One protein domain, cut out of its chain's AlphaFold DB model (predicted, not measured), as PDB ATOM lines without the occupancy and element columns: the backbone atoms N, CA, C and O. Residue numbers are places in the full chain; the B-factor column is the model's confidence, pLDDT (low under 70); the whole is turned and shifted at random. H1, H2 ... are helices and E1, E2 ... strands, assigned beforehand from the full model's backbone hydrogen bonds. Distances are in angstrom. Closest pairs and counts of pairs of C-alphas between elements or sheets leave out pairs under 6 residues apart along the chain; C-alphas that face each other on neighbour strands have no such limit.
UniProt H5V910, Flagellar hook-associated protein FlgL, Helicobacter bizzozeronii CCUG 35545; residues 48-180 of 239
ATOM      1  N   GLN A  48     -26.879  28.911 -53.977       93.12
ATOM      2  CA  GLN A  48     -25.856  28.080 -54.618       93.12
ATOM      3  C   GLN A  48     -24.712  28.928 -55.179       93.12
ATOM      4  O   GLN A  48     -23.555  28.573 -54.989       93.12
ATOM      5  N   ASN A  49     -25.019  30.061 -55.814       91.75
ATOM      6  CA  ASN A  49     -24.015  30.982 -56.336       91.75
ATOM      7  C   ASN A  49     -23.125  31.554 -55.221       91.75
ATOM      8  O   ASN A  49     -21.908  31.561 -55.357       91.75
ATOM      9  N   LEU A  50     -23.713  31.966 -54.092       92.75
ATOM     10  CA  LEU A  50     -22.961  32.430 -52.920       92.75
ATOM     11  C   LEU A  50     -22.053  31.333 -52.354       92.75
ATOM     12  O   LEU A  50     -20.900  31.602 -52.021       92.75
ATOM     13  N   LYS A  51     -22.555  30.095 -52.275       93.44
ATOM     14  CA  LYS A  51     -21.754  28.944 -51.853       93.44
ATOM     15  C   LYS A  51     -20.572  28.710 -52.800       93.44
ATOM     16  O   LYS A  51     -19.453  28.577 -52.321       93.44
ATOM     17  N   TYR A  52     -20.804  28.692 -54.113       93.88
ATOM     18  CA  TYR A  52     -19.733  28.497 -55.091       93.88
ATOM     19  C   TYR A  52     -18.727  29.644 -55.086       93.88
ATOM     20  O   TYR A  52     -17.535  29.378 -55.128       93.88
ATOM     21  N   GLY A  53     -19.171  30.894 -54.940       93.38
ATOM     22  CA  GLY A  53     -18.259  32.029 -54.796       93.38
ATOM     23  C   GLY A  53     -17.394  31.920 -53.537       93.38
ATOM     24  O   GLY A  53     -16.211  32.246 -53.562       93.38
ATOM     25  N   PHE A  54     -17.939  31.422 -52.424       91.56
ATOM     26  CA  PHE A  54     -17.136  31.133 -51.232       91.56
ATOM     27  C   PHE A  54     -16.131  29.990 -51.466       91.56
ATOM     28  O   PHE A  54     -14.976  30.094 -51.048       91.56
ATOM     29  N   GLU A  55     -16.553  28.914 -52.138       90.19
ATOM     30  CA  GLU A  55     -15.674  27.797 -52.507       90.19
ATOM     31  C   GLU A  55     -14.544  28.253 -53.443       90.19
ATOM     32  O   GLU A  55     -13.396  27.898 -53.199       90.19
ATOM     33  N   GLU A  56     -14.835  29.092 -54.438       92.12
ATOM     34  CA  GLU A  56     -13.855  29.688 -55.358       92.12
ATOM     35  C   GLU A  56     -12.811  30.517 -54.601       92.12
ATOM     36  O   GLU A  56     -11.625  30.223 -54.688       92.12
ATOM     37  N   ASN A  57     -13.241  31.451 -53.742       90.94
ATOM     38  CA  ASN A  57     -12.315  32.245 -52.923       90.94
ATOM     39  C   ASN A  57     -11.430  31.375 -52.014       90.94
ATOM     40  O   ASN A  57     -10.266  31.691 -51.775       90.94
ATOM     41  N   THR A  58     -11.981  30.286 -51.475       88.38
ATOM     42  CA  THR A  58     -11.223  29.356 -50.627       88.38
ATOM     43  C   THR A  58     -10.207  28.561 -51.451       88.38
ATOM     44  O   THR A  58      -9.093  28.320 -50.985       88.38
ATOM     45  N   LEU A  59     -10.574  28.156 -52.669       89.06
ATOM     46  CA  LEU A  59      -9.674  27.473 -53.598       89.06
ATOM     47  C   LEU A  59      -8.536  28.388 -54.050       89.06
ATOM     48  O   LEU A  59      -7.392  27.941 -54.047       89.06
ATOM     49  N   ASP A  60      -8.824  29.653 -54.357       90.62
ATOM     50  CA  ASP A  60      -7.810  30.644 -54.732       90.62
ATOM     51  C   ASP A  60      -6.788  30.852 -53.605       90.62
ATOM     52  O   ASP A  60      -5.581  30.775 -53.831       90.62
ATOM     53  N   GLN A  61      -7.251  30.996 -52.357       88.75
ATOM     54  CA  GLN A  61      -6.357  31.071 -51.193       88.75
ATOM     55  C   GLN A  61      -5.501  29.805 -51.036       88.75
ATOM     56  O   GLN A  61      -4.309  29.890 -50.736       88.75
ATOM     57  N   GLY A  62      -6.094  28.626 -51.246       88.50
ATOM     58  CA  GLY A  62      -5.366  27.357 -51.217       88.50
ATOM     59  C   GLY A  62      -4.297  27.271 -52.308       88.50
ATOM     60  O   GLY A  62      -3.193  26.788 -52.046       88.50
ATOM     61  N   LEU A  63      -4.592  27.779 -53.509       90.00
ATOM     62  CA  LEU A  63      -3.657  27.846 -54.630       90.00
ATOM     63  C   LEU A  63      -2.463  28.756 -54.308       90.00
ATOM     64  O   LEU A  63      -1.321  28.345 -54.509       90.00
ATOM     65  N   ASP A  64      -2.709  29.943 -53.751       90.31
ATOM     66  CA  ASP A  64      -1.660  30.898 -53.374       90.31
ATOM     67  C   ASP A  64      -0.714  30.322 -52.309       90.31
ATOM     68  O   ASP A  64       0.518  30.424 -52.409       90.31
ATOM     69  N   VAL A  65      -1.283  29.662 -51.296       89.06
ATOM     70  CA  VAL A  65      -0.516  28.976 -50.247       89.06
ATOM     71  C   VAL A  65       0.287  27.816 -50.837       89.06
ATOM     72  O   VAL A  65       1.474  27.680 -50.538       89.06
ATOM     73  N   ALA A  66      -0.311  27.014 -51.721       89.06
ATOM     74  CA  ALA A  66       0.377  25.916 -52.397       89.06
ATOM     75  C   ALA A  66       1.528  26.407 -53.285       89.06
ATOM     76  O   ALA A  66       2.601  25.807 -53.299       89.06
ATOM     77  N   GLN A  67       1.342  27.517 -53.998       90.00
ATOM     78  CA  GLN A  67       2.368  28.107 -54.852       90.00
ATOM     79  C   GLN A  67       3.527  28.697 -54.037       90.00
ATOM     80  O   GLN A  67       4.695  28.576 -54.430       90.00
ATOM     81  N   SER A  68       3.222  29.288 -52.882       87.94
ATOM     82  CA  SER A  68       4.222  29.770 -51.923       87.94
ATOM     83  C   SER A  68       5.027  28.609 -51.335       87.94
ATOM     84  O   SER A  68       6.258  28.630 -51.373       87.94
ATOM     85  N   ALA A  69       4.343  27.550 -50.895       88.56
ATOM     86  CA  ALA A  69       4.960  26.324 -50.398       88.56
ATOM     87  C   ALA A  69       5.849  25.657 -51.457       88.56
ATOM     88  O   ALA A  69       7.008  25.356 -51.190       88.56
ATOM     89  N   HIS A  70       5.356  25.520 -52.690       90.00
ATOM     90  CA  HIS A  70       6.122  24.974 -53.810       90.00
ATOM     91  C   HIS A  70       7.395  25.788 -54.082       90.00
ATOM     92  O   HIS A  70       8.468  25.230 -54.306       90.00
ATOM     93  N   THR A  71       7.305  27.117 -54.015       90.12
ATOM     94  CA  THR A  71       8.462  28.004 -54.175       90.12
ATOM     95  C   THR A  71       9.464  27.824 -53.031       90.12
ATOM     96  O   THR A  71      10.669  27.761 -53.281       90.12
ATOM     97  N   ALA A  72       9.000  27.702 -51.786       88.56
ATOM     98  CA  ALA A  72       9.860  27.420 -50.639       88.56
ATOM     99  C   ALA A  72      10.577  26.065 -50.789       88.56
ATOM    100  O   ALA A  72      11.795  25.995 -50.607       88.56
ATOM    101  N   THR A  73       9.866  25.017 -51.215       90.06
ATOM    102  CA  THR A  73      10.443  23.692 -51.485       90.06
ATOM    103  C   THR A  73      11.484  23.744 -52.602       90.06
ATOM    104  O   THR A  73      12.606  23.297 -52.397       90.06
ATOM    105  N   LEU A  74      11.191  24.380 -53.743       92.19
ATOM    106  CA  LEU A  74      12.147  24.490 -54.855       92.19
ATOM    107  C   LEU A  74      13.458  25.171 -54.459       92.19
ATOM    108  O   LEU A  74      14.530  24.822 -54.954       92.19
ATOM    109  N   ASN A  75      13.390  26.185 -53.605       91.44
ATOM    110  CA  ASN A  75      14.596  26.853 -53.143       91.44
ATOM    111  C   ASN A  75      15.318  26.061 -52.052       91.44
ATOM    112  O   ASN A  75      16.546  26.088 -52.011       91.44
ATOM    113  N   THR A  76      14.579  25.316 -51.228       91.00
ATOM    114  CA  THR A  76      15.163  24.333 -50.308       91.00
ATOM    115  C   THR A  76      15.943  23.280 -51.096       91.00
ATOM    116  O   THR A  76      17.111  23.054 -50.798       91.00
ATOM    117  N   ASP A  77      15.372  22.731 -52.170       91.12
ATOM    118  CA  ASP A  77      16.039  21.760 -53.047       91.12
ATOM    119  C   ASP A  77      17.303  22.331 -53.698       91.12
ATOM    120  O   ASP A  77      18.338  21.666 -53.750       91.12
ATOM    121  N   LYS A  78      17.259  23.585 -54.165       93.56
ATOM    122  CA  LYS A  78      18.449  24.262 -54.707       93.56
ATOM    123  C   LYS A  78      19.546  24.412 -53.655       93.56
ATOM    124  O   LYS A  78      20.693  24.072 -53.937       93.56
ATOM    125  N   ALA A  79      19.194  24.875 -52.455       93.19
ATOM    126  CA  ALA A  79      20.140  25.018 -51.354       93.19
ATOM    127  C   ALA A  79      20.728  23.655 -50.941       93.19
ATOM    128  O   ALA A  79      21.932  23.541 -50.725       93.19
ATOM    129  N   LEU A  80      19.914  22.597 -50.906       92.06
ATOM    130  CA  LEU A  80      20.373  21.228 -50.654       92.06
ATOM    131  C   LEU A  80      21.328  20.722 -51.742       92.06
ATOM    132  O   LEU A  80      22.342  20.100 -51.425       92.06
ATOM    133  N   GLY A  81      21.040  21.005 -53.013       94.25
ATOM    134  CA  GLY A  81      21.917  20.659 -54.130       94.25
ATOM    135  C   GLY A  81      23.283  21.344 -54.034       94.25
ATOM    136  O   GLY A  81      24.320  20.693 -54.181       94.25
ATOM    137  N   GLU A  82      23.296  22.641 -53.722       94.75
ATOM    138  CA  GLU A  82      24.527  23.414 -53.515       94.75
ATOM    139  C   GLU A  82      25.322  22.900 -52.306       94.75
ATOM    140  O   GLU A  82      26.541  22.707 -52.381       94.75
ATOM    141  N   LEU A  83      24.629  22.585 -51.210       93.19
ATOM    142  CA  LEU A  83      25.238  22.015 -50.013       93.19
ATOM    143  C   LEU A  83      25.855  20.641 -50.291       93.19
ATOM    144  O   LEU A  83      26.983  20.380 -49.872       93.19
ATOM    145  N   SER A  84      25.159  19.781 -51.038       92.88
ATOM    146  CA  SER A  84      25.666  18.469 -51.447       92.88
ATOM    147  C   SER A  84      26.933  18.594 -52.295       92.88
ATOM    148  O   SER A  84      27.918  17.903 -52.031       92.88
ATOM    149  N   SER A  85      26.948  19.501 -53.278       95.25
ATOM    150  CA  SER A  85      28.137  19.743 -54.109       95.25
ATOM    151  C   SER A  85      29.311  20.280 -53.284       95.25
ATOM    152  O   SER A  85      30.441  19.801 -53.404       95.25
ATOM    153  N   THR A  86      29.043  21.220 -52.375       94.56
ATOM    154  CA  THR A  86      30.058  21.770 -51.465       94.56
ATOM    155  C   THR A  86      30.616  20.682 -50.539       94.56
ATOM    156  O   THR A  86      31.821  20.634 -50.287       94.56
ATOM    157  N   MET A  87      29.771  19.759 -50.069       92.19
ATOM    158  CA  MET A  87      30.177  18.621 -49.233       92.19
ATOM    159  C   MET A  87      31.065  17.634 -49.993       92.19
ATOM    160  O   MET A  87      32.051  17.136 -49.446       92.19
ATOM    161  N   GLU A  88      30.773  17.382 -51.266       93.50
ATOM    162  CA  GLU A  88      31.620  16.552 -52.123       93.50
ATOM    163  C   GLU A  88      33.012  17.173 -52.327       93.50
ATOM    164  O   GLU A  88      34.035  16.487 -52.200       93.50
ATOM    165  N   GLN A  89      33.074  18.487 -52.557       93.56
ATOM    166  CA  GLN A  89      34.340  19.220 -52.652       93.56
ATOM    167  C   GLN A  89      35.118  19.183 -51.333       93.56
ATOM    168  O   GLN A  89      36.326  18.926 -51.334       93.56
ATOM    169  N   PHE A  90      34.428  19.377 -50.206       93.19
ATOM    170  CA  PHE A  90      35.023  19.296 -48.874       93.19
ATOM    171  C   PHE A  90      35.628  17.915 -48.623       93.19
ATOM    172  O   PHE A  90      36.793  17.810 -48.246       93.19
ATOM    173  N   LYS A  91      34.881  16.843 -48.912       91.50
ATOM    174  CA  LYS A  91      35.366  15.461 -48.797       91.50
ATOM    175  C   LYS A  91      36.598  15.219 -49.669       91.50
ATOM    176  O   LYS A  91      37.558  14.609 -49.206       91.50
ATOM    177  N   THR A  92      36.590  15.706 -50.906       91.00
ATOM    178  CA  THR A  92      37.718  15.548 -51.838       91.00
ATOM    179  C   THR A  92      38.979  16.228 -51.303       91.00
ATOM    180  O   THR A  92      40.038  15.602 -51.239       91.00
ATOM    181  N   LYS A  93      38.865  17.478 -50.831       90.31
ATOM    182  CA  LYS A  93      39.983  18.203 -50.206       90.31
ATOM    183  C   LYS A  93      40.434  17.572 -48.888       90.31
ATOM    184  O   LYS A  93      41.626  17.577 -48.595       90.31
ATOM    185  N   LEU A  94      39.520  16.996 -48.110       88.69
ATOM    186  CA  LEU A  94      39.854  16.298 -46.868       88.69
ATOM    187  C   LEU A  94      40.675  15.031 -47.137       88.69
ATOM    188  O   LEU A  94      41.682  14.798 -46.474       88.69
ATOM    189  N   ILE A  95      40.285  14.236 -48.138       88.50
ATOM    190  CA  ILE A  95      41.054  13.060 -48.574       88.50
ATOM    191  C   ILE A  95      42.431  13.491 -49.090       88.50
ATOM    192  O   ILE A  95      43.432  12.856 -48.770       88.50
ATOM    193  N   GLN A  96      42.494  14.596 -49.837       86.62
ATOM    194  CA  GLN A  96      43.759  15.177 -50.275       86.62
ATOM    195  C   GLN A  96      44.640  15.561 -49.074       86.62
ATOM    196  O   GLN A  96      45.806  15.187 -49.039       86.62
ATOM    197  N   ALA A  97      44.087  16.217 -48.050       84.06
ATOM    198  CA  ALA A  97      44.820  16.577 -46.832       84.06
ATOM    199  C   ALA A  97      45.362  15.361 -46.058       84.06
ATOM    200  O   ALA A  97      46.413  15.466 -45.427       84.06
ATOM    201  N   ALA A  98      44.647  14.232 -46.105       83.12
ATOM    202  CA  ALA A  98      45.026  12.981 -45.452       83.12
ATOM    203  C   ALA A  98      46.132  12.204 -46.192       83.12
ATOM    204  O   ALA A  98      46.647  11.228 -45.655       83.12
ATOM    205  N   SER A  99      46.505  12.607 -47.412       81.75
ATOM    206  CA  SER A  99      47.614  11.992 -48.143       81.75
ATOM    207  C   SER A  99      48.973  12.461 -47.603       81.75
ATOM    208  O   SER A  99      49.214  13.661 -47.442       81.75
ATOM    209  N   ASP A 100      49.900  11.523 -47.384       66.44
ATOM    210  CA  ASP A 100      51.229  11.784 -46.805       66.44
ATOM    211  C   ASP A 100      52.181  12.584 -47.711       66.44
ATOM    212  O   ASP A 100      53.219  13.069 -47.259       66.44
ATOM    213  N   ALA A 101      51.835  12.780 -48.987       76.44
ATOM    214  CA  ALA A 101      52.694  13.434 -49.977       76.44
ATOM    215  C   ALA A 101      52.740  14.977 -49.878       76.44
ATOM    216  O   ALA A 101      53.343  15.632 -50.732       76.44
ATOM    217  N   HIS A 102      52.104  15.588 -48.872       78.75
ATOM    218  CA  HIS A 102      51.976  17.044 -48.773       78.75
ATOM    219  C   HIS A 102      52.947  17.694 -47.781       78.75
ATOM    220  O   HIS A 102      53.074  17.293 -46.623       78.75
ATOM    221  N   SER A 103      53.576  18.788 -48.226       82.81
ATOM    222  CA  SER A 103      54.349  19.676 -47.354       82.81
ATOM    223  C   SER A 103      53.461  20.324 -46.279       82.81
ATOM    224  O   SER A 103      52.240  20.418 -46.428       82.81
ATOM    225  N   THR A 104      54.063  20.816 -45.194       83.19
ATOM    226  CA  THR A 104      53.350  21.557 -44.136       83.19
ATOM    227  C   THR A 104      52.614  22.781 -44.687       83.19
ATOM    228  O   THR A 104      51.443  22.978 -44.366       83.19
ATOM    229  N   THR A 105      53.246  23.537 -45.586       86.12
ATOM    230  CA  THR A 105      52.636  24.687 -46.272       86.12
ATOM    231  C   THR A 105      51.444  24.268 -47.137       86.12
ATOM    232  O   THR A 105      50.404  24.923 -47.120       86.12
ATOM    233  N   SER A 106      51.549  23.145 -47.856       85.75
ATOM    234  CA  SER A 106      50.437  22.607 -48.653       85.75
ATOM    235  C   SER A 106      49.257  22.189 -47.772       85.75
ATOM    236  O   SER A 106      48.115  22.493 -48.104       85.75
ATOM    237  N   ARG A 107      49.515  21.551 -46.623       86.88
ATOM    238  CA  ARG A 107      48.464  21.196 -45.655       86.88
ATOM    239  C   ARG A 107      47.783  22.426 -45.053       86.88
ATOM    240  O   ARG A 107      46.566  22.415 -44.901       86.88
ATOM    241  N   GLN A 108      48.530  23.493 -44.769       88.81
ATOM    242  CA  GLN A 108      47.956  24.763 -44.305       88.81
ATOM    243  C   GLN A 108      47.048  25.410 -45.358       88.81
ATOM    244  O   GLN A 108      45.963  25.874 -45.016       88.81
ATOM    245  N   ALA A 109      47.446  25.394 -46.634       90.06
ATOM    246  CA  ALA A 109      46.607  25.896 -47.722       90.06
ATOM    247  C   ALA A 109      45.305  25.087 -47.868       90.06
ATOM    248  O   ALA A 109      44.228  25.665 -47.976       90.06
ATOM    249  N   ILE A 110      45.378  23.752 -47.785       89.00
ATOM    250  CA  ILE A 110      44.179  22.899 -47.827       89.00
ATOM    251  C   ILE A 110      43.279  23.152 -46.607       89.00
ATOM    252  O   ILE A 110      42.060  23.191 -46.748       89.00
ATOM    253  N   ALA A 111      43.849  23.366 -45.417       89.62
ATOM    254  CA  ALA A 111      43.076  23.698 -44.219       89.62
ATOM    255  C   ALA A 111      42.316  25.031 -44.358       89.62
ATOM    256  O   ALA A 111      41.163  25.117 -43.938       89.62
ATOM    257  N   LEU A 112      42.928  26.044 -44.981       93.00
ATOM    258  CA  LEU A 112      42.266  27.311 -45.315       93.00
ATOM    259  C   LEU A 112      41.097  27.098 -46.285       93.00
ATOM    260  O   LEU A 112      39.995  27.575 -46.024       93.00
ATOM    261  N   ASP A 113      41.296  26.320 -47.349       92.06
ATOM    262  CA  ASP A 113      40.217  25.986 -48.285       92.06
ATOM    263  C   ASP A 113      39.064  25.240 -47.596       92.06
ATOM    264  O   ASP A 113      37.895  25.534 -47.842       92.06
ATOM    265  N   LEU A 114      39.373  24.286 -46.710       93.12
ATOM    266  CA  LEU A 114      38.367  23.561 -45.929       93.12
ATOM    267  C   LEU A 114      37.593  24.502 -44.997       93.12
ATOM    268  O   LEU A 114      36.378  24.359 -44.866       93.12
ATOM    269  N   ALA A 115      38.261  25.482 -44.383       93.25
ATOM    270  CA  ALA A 115      37.599  26.498 -43.569       93.25
ATOM    271  C   ALA A 115      36.633  27.352 -44.407       93.25
ATOM    272  O   ALA A 115      35.487  27.543 -44.006       93.25
ATOM    273  N   HIS A 116      37.048  27.778 -45.603       94.00
ATOM    274  CA  HIS A 116      36.185  28.520 -46.524       94.00
ATOM    275  C   HIS A 116      34.986  27.700 -47.007       94.00
ATOM    276  O   HIS A 116      33.871  28.217 -47.051       94.00
ATOM    277  N   LEU A 117      35.183  26.417 -47.324       94.00
ATOM    278  CA  LEU A 117      34.086  25.521 -47.697       94.00
ATOM    279  C   LEU A 117      33.104  25.319 -46.541       94.00
ATOM    280  O   LEU A 117      31.897  25.350 -46.761       94.00
ATOM    281  N   LYS A 118      33.597  25.169 -45.307       91.81
ATOM    282  CA  LYS A 118      32.747  25.095 -44.110       91.81
ATOM    283  C   LYS A 118      31.919  26.373 -43.944       91.81
ATOM    284  O   LYS A 118      30.713  26.299 -43.724       91.81
ATOM    285  N   ASP A 119      32.542  27.540 -44.075       93.25
ATOM    286  CA  ASP A 119      31.838  28.821 -43.968       93.25
ATOM    287  C   ASP A 119      30.799  28.987 -45.090       93.25
ATOM    288  O   ASP A 119      29.698  29.484 -44.854       93.25
ATOM    289  N   HIS A 120      31.100  28.507 -46.301       93.81
ATOM    290  CA  HIS A 120      30.149  28.486 -47.408       93.81
ATOM    291  C   HIS A 120      28.946  27.574 -47.125       93.81
ATOM    292  O   HIS A 120      27.813  28.009 -47.319       93.81
ATOM    293  N   MET A 121      29.158  26.370 -46.578       92.50
ATOM    294  CA  MET A 121      28.062  25.489 -46.151       92.50
ATOM    295  C   MET A 121      27.160  26.153 -45.109       92.50
ATOM    296  O   MET A 121      25.940  26.056 -45.216       92.50
ATOM    297  N   ILE A 122      27.739  26.850 -44.124       92.44
ATOM    298  CA  ILE A 122      26.973  27.586 -43.106       92.44
ATOM    299  C   ILE A 122      26.143  28.700 -43.756       92.44
ATOM    300  O   ILE A 122      24.993  28.912 -43.379       92.44
ATOM    301  N   ASN A 123      26.691  29.391 -44.759       92.94
ATOM    302  CA  ASN A 123      25.948  30.412 -45.497       92.94
ATOM    303  C   ASN A 123      24.767  29.811 -46.270       92.94
ATOM    304  O   ASN A 123      23.668  30.355 -46.195       92.94
ATOM    305  N   ILE A 124      24.960  28.669 -46.938       93.12
ATOM    306  CA  ILE A 124      23.879  27.954 -47.636       93.12
ATOM    307  C   ILE A 124      22.809  27.496 -46.634       93.12
ATOM    308  O   ILE A 124      21.615  27.694 -46.861       93.12
ATOM    309  N   ALA A 125      23.219  26.959 -45.484       90.56
ATOM    310  CA  ALA A 125      22.312  26.530 -44.419       90.56
ATOM    311  C   ALA A 125      21.549  27.700 -43.757       90.56
ATOM    312  O   ALA A 125      20.506  27.492 -43.139       90.56
ATOM    313  N   ASN A 126      22.027  28.936 -43.923       92.31
ATOM    314  CA  ASN A 126      21.372  30.174 -43.497       92.31
ATOM    315  C   ASN A 126      20.666  30.911 -44.654       92.31
ATOM    316  O   ASN A 126      20.407  32.112 -44.557       92.31
ATOM    317  N   THR A 127      20.336  30.223 -45.749       92.31
ATOM    318  CA  THR A 127      19.567  30.818 -46.854       92.31
ATOM    319  C   THR A 127      18.167  31.228 -46.382       92.31
ATOM    320  O   THR A 127      17.501  30.486 -45.654       92.31
ATOM    321  N   SER A 128      17.718  32.412 -46.814       90.62
ATOM    322  CA  SER A 128      16.397  32.961 -46.487       90.62
ATOM    323  C   SER A 128      15.627  33.403 -47.730       90.62
ATOM    324  O   SER A 128      16.220  33.778 -48.744       90.62
ATOM    325  N   ILE A 129      14.297  33.364 -47.646       85.88
ATOM    326  CA  ILE A 129      13.366  33.773 -48.704       85.88
ATOM    327  C   ILE A 129      12.302  34.653 -48.091       85.88
ATOM    328  O   ILE A 129      11.642  34.257 -47.142       85.88
ATOM    329  N   GLY A 130      12.151  35.872 -48.608       82.62
ATOM    330  CA  GLY A 130      11.180  36.814 -48.048       82.62
ATOM    331  C   GLY A 130      11.436  37.166 -46.575       82.62
ATOM    332  O   GLY A 130      10.529  37.648 -45.910       82.62
ATOM    333  N   GLY A 131      12.653  36.932 -46.067       85.06
ATOM    334  CA  GLY A 131      13.012  37.105 -44.655       85.06
ATOM    335  C   GLY A 131      12.863  35.846 -43.794       85.06
ATOM    336  O   GLY A 131      13.272  35.876 -42.639       85.06
ATOM    337  N   GLU A 132      12.350  34.746 -44.348       89.44
ATOM    338  CA  GLU A 132      12.177  33.473 -43.648       89.44
ATOM    339  C   GLU A 132      13.333  32.513 -43.944       89.44
ATOM    340  O   GLU A 132      13.652  32.243 -45.104       89.44
ATOM    341  N   TYR A 133      13.979  31.985 -42.902       91.81
ATOM    342  CA  TYR A 133      15.072  31.020 -43.056       91.81
ATOM    343  C   TYR A 133      14.565  29.605 -43.359       91.81
ATOM    344  O   TYR A 133      13.773  29.045 -42.604       91.81
ATOM    345  N   LEU A 134      15.101  28.990 -44.420       90.00
ATOM    346  CA  LEU A 134      14.595  27.721 -44.964       90.00
ATOM    347  C   LEU A 134      14.757  26.529 -44.015       90.00
ATOM    348  O   LEU A 134      13.864  25.696 -43.895       90.00
ATOM    349  N   PHE A 135      15.889  26.463 -43.312       90.12
ATOM    350  CA  PHE A 135      16.248  25.323 -42.464       90.12
ATOM    351  C   PHE A 135      15.954  25.555 -40.974       90.12
ATOM    352  O   PHE A 135      16.408  24.782 -40.133       90.12
ATOM    353  N   GLY A 136      15.215  26.613 -40.618       88.00
ATOM    354  CA  GLY A 136      14.930  26.984 -39.224       88.00
ATOM    355  C   GLY A 136      13.805  26.206 -38.537       88.00
ATOM    356  O   GLY A 136      13.621  26.355 -37.325       88.00
ATOM    357  N   GLY A 137      13.065  25.378 -39.279       86.81
ATOM    358  CA  GLY A 137      11.804  24.799 -38.812       86.81
ATOM    359  C   GLY A 137      10.716  25.873 -38.769       86.81
ATOM    360  O   GLY A 137      10.564  26.613 -39.736       86.81
ATOM    361  N   SER A 138      10.001  26.015 -37.651       86.44
ATOM    362  CA  SER A 138       9.067  27.132 -37.443       86.44
ATOM    363  C   SER A 138       9.726  28.407 -36.899       86.44
ATOM    364  O   SER A 138       9.089  29.458 -36.845       86.44
ATOM    365  N   LYS A 139      11.015  28.359 -36.529       87.44
ATOM    366  CA  LYS A 139      11.810  29.543 -36.153       87.44
ATOM    367  C   LYS A 139      12.458  30.171 -37.387       87.44
ATOM    368  O   LYS A 139      13.664  30.059 -37.594       87.44
ATOM    369  N   VAL A 140      11.636  30.811 -38.206       87.31
ATOM    370  CA  VAL A 140      12.055  31.421 -39.477       87.31
ATOM    371  C   VAL A 140      12.581  32.852 -39.337       87.31
ATOM    372  O   VAL A 140      13.054  33.414 -40.313       87.31
ATOM    373  N   ASP A 141      12.516  33.443 -38.143       87.94
ATOM    374  CA  ASP A 141      12.816  34.854 -37.854       87.94
ATOM    375  C   ASP A 141      14.308  35.160 -37.641       87.94
ATOM    376  O   ASP A 141      14.713  36.320 -37.544       87.94
ATOM    377  N   ARG A 142      15.142  34.124 -37.537       88.56
ATOM    378  CA  ARG A 142      16.569  34.236 -37.223       88.56
ATOM    379  C   ARG A 142      17.385  33.153 -37.925       88.56
ATOM    380  O   ARG A 142      16.855  32.071 -38.176       88.56
ATOM    381  N   PRO A 143      18.681  33.404 -38.182       90.50
ATOM    382  CA  PRO A 143      19.536  32.421 -38.829       90.50
ATOM    383  C   PRO A 143      19.620  31.131 -37.995       90.50
ATOM    384  O   PRO A 143      19.893  31.204 -36.791       90.50
ATOM    385  N   PRO A 144      19.390  29.953 -38.604       90.06
ATOM    386  CA  PRO A 144      19.409  28.680 -37.895       90.06
ATOM    387  C   PRO A 144      20.802  28.222 -37.463       90.06
ATOM    388  O   PRO A 144      20.881  27.453 -36.509       90.06
ATOM    389  N   PHE A 145      21.878  28.669 -38.116       91.44
ATOM    390  CA  PHE A 145      23.254  28.267 -37.807       91.44
ATOM    391  C   PHE A 145      24.130  29.456 -37.417       91.44
ATOM    392  O   PHE A 145      24.120  30.495 -38.081       91.44
ATOM    393  N   ASP A 146      24.948  29.295 -36.376       90.44
ATOM    394  CA  ASP A 146      26.034  30.237 -36.086       90.44
ATOM    395  C   ASP A 146      27.304  29.939 -36.912       90.44
ATOM    396  O   ASP A 146      27.398  28.954 -37.643       90.44
ATOM    397  N   LYS A 147      28.332  30.784 -36.761       85.75
ATOM    398  CA  LYS A 147      29.641  30.596 -37.421       85.75
ATOM    399  C   LYS A 147      30.397  29.338 -36.956       85.75
ATOM    400  O   LYS A 147      31.342  28.904 -37.621       85.75
ATOM    401  N   ALA A 148      30.024  28.781 -35.807       83.31
ATOM    402  CA  ALA A 148      30.593  27.549 -35.274       83.31
ATOM    403  C   ALA A 148      29.854  26.294 -35.784       83.31
ATOM    404  O   ALA A 148      30.387  25.198 -35.643       83.31
ATOM    405  N   GLY A 149      28.694  26.448 -36.431       81.38
ATOM    406  CA  GLY A 149      27.847  25.357 -36.912       81.38
ATOM    407  C   GLY A 149      26.824  24.857 -35.886       81.38
ATOM    408  O   GLY A 149      26.224  23.805 -36.097       81.38
ATOM    409  N   ASN A 150      26.603  25.577 -34.784       86.38
ATOM    410  CA  ASN A 150      25.564  25.243 -33.814       86.38
ATOM    411  C   ASN A 150      24.181  25.596 -34.373       86.38
ATOM    412  O   ASN A 150      23.976  26.695 -34.893       86.38
ATOM    413  N   TYR A 151      23.234  24.669 -34.227       88.06
ATOM    414  CA  TYR A 151      21.857  24.835 -34.683       88.06
ATOM    415  C   TYR A 151      20.968  25.469 -33.602       88.06
ATOM    416  O   TYR A 151      20.876  24.958 -32.486       88.06
ATOM    417  N   TYR A 152      20.261  26.542 -33.956       86.69
ATOM    418  CA  TYR A 152      19.359  27.306 -33.083       86.69
ATOM    419  C   TYR A 152      17.885  27.284 -33.529       86.69
ATOM    420  O   TYR A 152      17.033  27.942 -32.911       86.69
ATOM    421  N   GLY A 153      17.563  26.516 -34.574       84.69
ATOM    422  CA  GLY A 153      16.189  26.298 -35.028       84.69
ATOM    423  C   GLY A 153      15.414  25.303 -34.154       84.69
ATOM    424  O   GLY A 153      15.767  25.025 -33.004       84.69
ATOM    425  N   ASN A 154      14.310  24.781 -34.678       85.94
ATOM    426  CA  ASN A 154      13.551  23.684 -34.067       85.94
ATOM    427  C   ASN A 154      13.274  22.565 -35.082       85.94
ATOM    428  O   ASN A 154      13.731  22.627 -36.221       85.94
ATOM    429  N   ASN A 155      12.596  21.507 -34.640       84.94
ATOM    430  CA  ASN A 155      12.231  20.358 -35.469       84.94
ATOM    431  C   ASN A 155      10.725  20.350 -35.784       84.94
ATOM    432  O   ASN A 155      10.093  19.303 -35.732       84.94
ATOM    433  N   GLU A 156      10.152  21.530 -36.013       86.44
ATOM    434  CA  GLU A 156       8.725  21.689 -36.296       86.44
ATOM    435  C   GLU A 156       8.494  21.847 -37.800       86.44
ATOM    436  O   GLU A 156       9.209  22.605 -38.471       86.44
ATOM    437  N   ASP A 157       7.466  21.168 -38.299       85.50
ATOM    438  CA  ASP A 157       7.073  21.213 -39.702       85.50
ATOM    439  C   ASP A 157       6.139  22.406 -39.968       85.50
ATOM    440  O   ASP A 157       5.212  22.700 -39.209       85.50
ATOM    441  N   LEU A 158       6.383  23.099 -41.077       85.19
ATOM    442  CA  LEU A 158       5.521  24.136 -41.623       85.19
ATOM    443  C   LEU A 158       4.566  23.495 -42.620       85.19
ATOM    444  O   LEU A 158       4.983  22.841 -43.577       85.19
ATOM    445  N   ASN A 159       3.275  23.710 -42.384       86.56
ATOM    446  CA  ASN A 159       2.207  23.092 -43.150       86.56
ATOM    447  C   ASN A 159       1.497  24.123 -44.024       86.56
ATOM    448  O   ASN A 159       1.067  25.173 -43.549       86.56
ATOM    449  N   ALA A 160       1.326  23.781 -45.294       83.81
ATOM    450  CA  ALA A 160       0.525  24.514 -46.254       83.81
ATOM    451  C   ALA A 160      -0.894  23.936 -46.284       83.81
ATOM    452  O   ALA A 160      -1.078  22.731 -46.476       83.81
ATOM    453  N   LEU A 161      -1.906  24.785 -46.102       81.50
ATOM    454  CA  LEU A 161      -3.307  24.398 -46.259       81.50
ATOM    455  C   LEU A 161      -3.693  24.510 -47.740       81.50
ATOM    456  O   LEU A 161      -4.082  25.574 -48.206       81.50
ATOM    457  N   VAL A 162      -3.557  23.410 -48.480       74.44
ATOM    458  CA  VAL A 162      -3.770  23.376 -49.944       74.44
ATOM    459  C   VAL A 162      -5.242  23.109 -50.309       74.44
ATOM    460  O   VAL A 162      -5.656  23.261 -51.454       74.44
ATOM    461  N   GLY A 163      -6.072  22.730 -49.336       70.00
ATOM    462  CA  GLY A 163      -7.509  22.529 -49.523       70.00
ATOM    463  C   GLY A 163      -8.243  22.323 -48.201       70.00
ATOM    464  O   GLY A 163      -7.636  22.372 -47.131       70.00
ATOM    465  N   SER A 164      -9.554  22.065 -48.264       66.06
ATOM    466  CA  SER A 164     -10.375  21.836 -47.066       66.06
ATOM    467  C   SER A 164      -9.835  20.643 -46.270       66.06
ATOM    468  O   SER A 164     -10.018  19.494 -46.660       66.06
ATOM    469  N   HIS A 165      -9.174  20.943 -45.149       68.31
ATOM    470  CA  HIS A 165      -8.600  19.987 -44.196       68.31
ATOM    471  C   HIS A 165      -7.390  19.168 -44.682       68.31
ATOM    472  O   HIS A 165      -7.050  18.178 -44.036       68.31
ATOM    473  N   ASN A 166      -6.702  19.570 -45.759       74.25
ATOM    474  CA  ASN A 166      -5.455  18.914 -46.170       74.25
ATOM    475  C   ASN A 166      -4.242  19.811 -45.892       74.25
ATOM    476  O   ASN A 166      -4.026  20.812 -46.580       74.25
ATOM    477  N   LEU A 167      -3.478  19.444 -44.865       81.44
ATOM    478  CA  LEU A 167      -2.228  20.090 -44.481       81.44
ATOM    479  C   LEU A 167      -1.070  19.320 -45.112       81.44
ATOM    480  O   LEU A 167      -0.908  18.129 -44.856       81.44
ATOM    481  N   VAL A 168      -0.272  20.003 -45.927       84.12
ATOM    482  CA  VAL A 168       0.906  19.421 -46.573       84.12
ATOM    483  C   VAL A 168       2.161  20.058 -45.973       84.12
ATOM    484  O   VAL A 168       2.326  21.273 -46.115       84.12
ATOM    485  N   PRO A 169       3.044  19.289 -45.311       84.88
ATOM    486  CA  PRO A 169       4.323  19.811 -44.853       84.88
ATOM    487  C   PRO A 169       5.212  20.123 -46.061       84.88
ATOM    488  O   PRO A 169       5.284  19.325 -46.998       84.88
ATOM    489  N   TYR A 170       5.874  21.281 -46.060       85.19
ATOM    490  CA  TYR A 170       6.697  21.721 -47.201       85.19
ATOM    491  C   TYR A 170       8.128  22.132 -46.841       85.19
ATOM    492  O   TYR A 170       8.941  22.346 -47.746       85.19
ATOM    493  N   ASN A 171       8.452  22.266 -45.553       86.75
ATOM    494  CA  ASN A 171       9.794  22.614 -45.099       86.75
ATOM    495  C   ASN A 171      10.629  21.364 -44.784       86.75
ATOM    496  O   ASN A 171      10.114  20.283 -44.511       86.75
ATOM    497  N   VAL A 172      11.949  21.547 -44.778       85.12
ATOM    498  CA  VAL A 172      12.905  20.559 -44.271       85.12
ATOM    499  C   VAL A 172      13.666  21.207 -43.124       85.12
ATOM    500  O   VAL A 172      14.352  22.212 -43.310       85.12
ATOM    501  N   THR A 173      13.544  20.655 -41.918       85.25
ATOM    502  CA  THR A 173      14.194  21.231 -40.735       85.25
ATOM    503  C   THR A 173      15.699  20.951 -40.747       85.25
ATOM    504  O   THR A 173      16.151  19.855 -41.090       85.25
ATOM    505  N   GLY A 174      16.504  21.924 -40.307       80.62
ATOM    506  CA  GLY A 174      17.943  21.728 -40.133       80.62
ATOM    507  C   GLY A 174      18.260  20.678 -39.063       80.62
ATOM    508  O   GLY A 174      19.268  19.980 -39.156       80.62
ATOM    509  N   HIS A 175      17.372  20.497 -38.080       81.12
ATOM    510  CA  HIS A 175      17.511  19.422 -37.101       81.12
ATOM    511  C   HIS A 175      17.476  18.048 -37.772       81.12
ATOM    512  O   HIS A 175      18.400  17.269 -37.571       81.12
ATOM    513  N   ASN A 176      16.462  17.761 -38.591       81.50
ATOM    514  CA  ASN A 176      16.356  16.479 -39.285       81.50
ATOM    515  C   ASN A 176      17.514  16.293 -40.281       81.50
ATOM    516  O   ASN A 176      18.161  15.251 -40.307       81.50
ATOM    517  N   LEU A 177      17.851  17.347 -41.026       80.31
ATOM    518  CA  LEU A 177      18.871  17.287 -42.068       80.31
ATOM    519  C   LEU A 177      20.302  17.073 -41.539       80.31
ATOM    520  O   LEU A 177      21.046  16.271 -42.098       80.31
ATOM    521  N   PHE A 178      20.709  17.796 -40.489       77.56
ATOM    522  CA  PHE A 178      22.103  17.806 -40.014       77.56
ATOM    523  C   PHE A 178      22.322  17.053 -38.702       77.56
ATOM    524  O   PHE A 178      23.414  16.541 -38.459       77.56
ATOM    525  N   LEU A 179      21.304  17.010 -37.839       73.69
ATOM    526  CA  LEU A 179      21.370  16.387 -36.512       73.69
ATOM    527  C   LEU A 179      20.532  15.109 -36.423       73.69
ATOM    528  O   LEU A 179      20.594  14.411 -35.407       73.69
ATOM    529  N   GLY A 180      19.776  14.787 -37.476       64.94
ATOM    530  CA  GLY A 180      19.020  13.557 -37.587       64.94
ATOM    531  C   GLY A 180      19.953  12.369 -37.409       64.94
ATOM    532  O   GLY A 180      20.934  12.192 -38.138       64.94
TER     533      GLY A 180
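This is residues 48 to 180 of the 239 residues of the protein "Flagellar hook-associated protein FlgL" of Helicobacter bizzozeronii CCUG 35545 (UniProt H5V910). A long, uneven helical hairpin forms the backbone of a rod: H1 runs along most of its length, and the shorter H2 folds back beside residues 79 to 97 of H1. The small two-stranded hairpin E1 and E2 packs through E1 on an earlier part of H1, and between it and H2 a long unnamed stretch, residues 126 to 158, winds near the middle of the rod, where the short H3 also lies. The first residues of H1, 48 to 54, stick out at one end. The printed part has 133 residues with three named helices and two named strands, in the order H1, H2, E1, E2, H3, the sheet E1 - E2 being antiparallel and the class mostly helix. The whole is only just loose, close to extended, with a radius of gyration of the C-alphas of 20.8 A and spans of 81 by 24 by 23 A.

H1, residues 48 to 97, touches H2, residues 104 to 125, with its residues 79 to 97 alone. There are 20 pairs of C-alphas within 8 A, the closest being those of Leu 83 and Met 121 at 5.9 A. The two run opposite ways at a shallow tilt of 6 degrees and form a helical hairpin. After H2, residues 128 to 129 pair with residues 132 to 133, antiparallel, in a pairing too short to be named. E1, residues 159 to 163, has 13 pairs of C-alphas within 8 A of H1; the closest are those of Gly 62 and Val 162, 4.5 A apart. E2, residues 166 to 169, and H1 are near each other, with 5 pairs of C-alphas within 10 A. E1 and E2 form a hairpin of antiparallel neighbour strands, with 149 degrees between their directions. Across this pair, N 160 and O 168 are 2.8 A apart and N 168 and O 160 are 2.9 A apart, both within hydrogen-bond range. H3, residues 174 to 179, is close to H2 but not clearly touching it: the closest C-alphas, those of Ala 125 and Gly 174, are 7.8 A apart. These two run opposite ways at a shallow tilt of 32 degrees, only just short of steep. H3 touches no helix, and it is apart from H1 and from E1. In H1, H2 and H3 each backbone O of residue i is within hydrogen-bond range of N of residue i+4.

H1 begins at Gln 48, whose C-alpha is at (-25.856, 28.080, -54.618), and ends at Ala 97, with its C-alpha at (44.820, 16.577, -46.832); its length is 72.0 A over 50 residues. H2, Thr 104 to Ala 125, measures 31.4 A. E1, Asn 159 to Gly 163, measures 11.6 A, and E2, Asn 166 to Pro 169, measures 9.9 A. H3, Gly 174 to Leu 179, measures 7.3 A and ends with C-alpha 179 at (21.370, 16.387, -36.512).

The two C-alphas farthest apart are those of Gln 48 and Ser 103, at 81.0 A. The C-alphas of the first and last printed residues, Gln 48 and Gly 180, are 50.1 A apart. The printed part has no cut. The link from H2 to E1 is long, with 33 residues; the link from H1 to H2 is short, with 6, and the links from E1 to E2 and from E2 to H3 are tight. The mean pLDDT of the printed part is 87.6, and the model's confidence is under 70 at residue 100, residues 164 to 165 and residue 180.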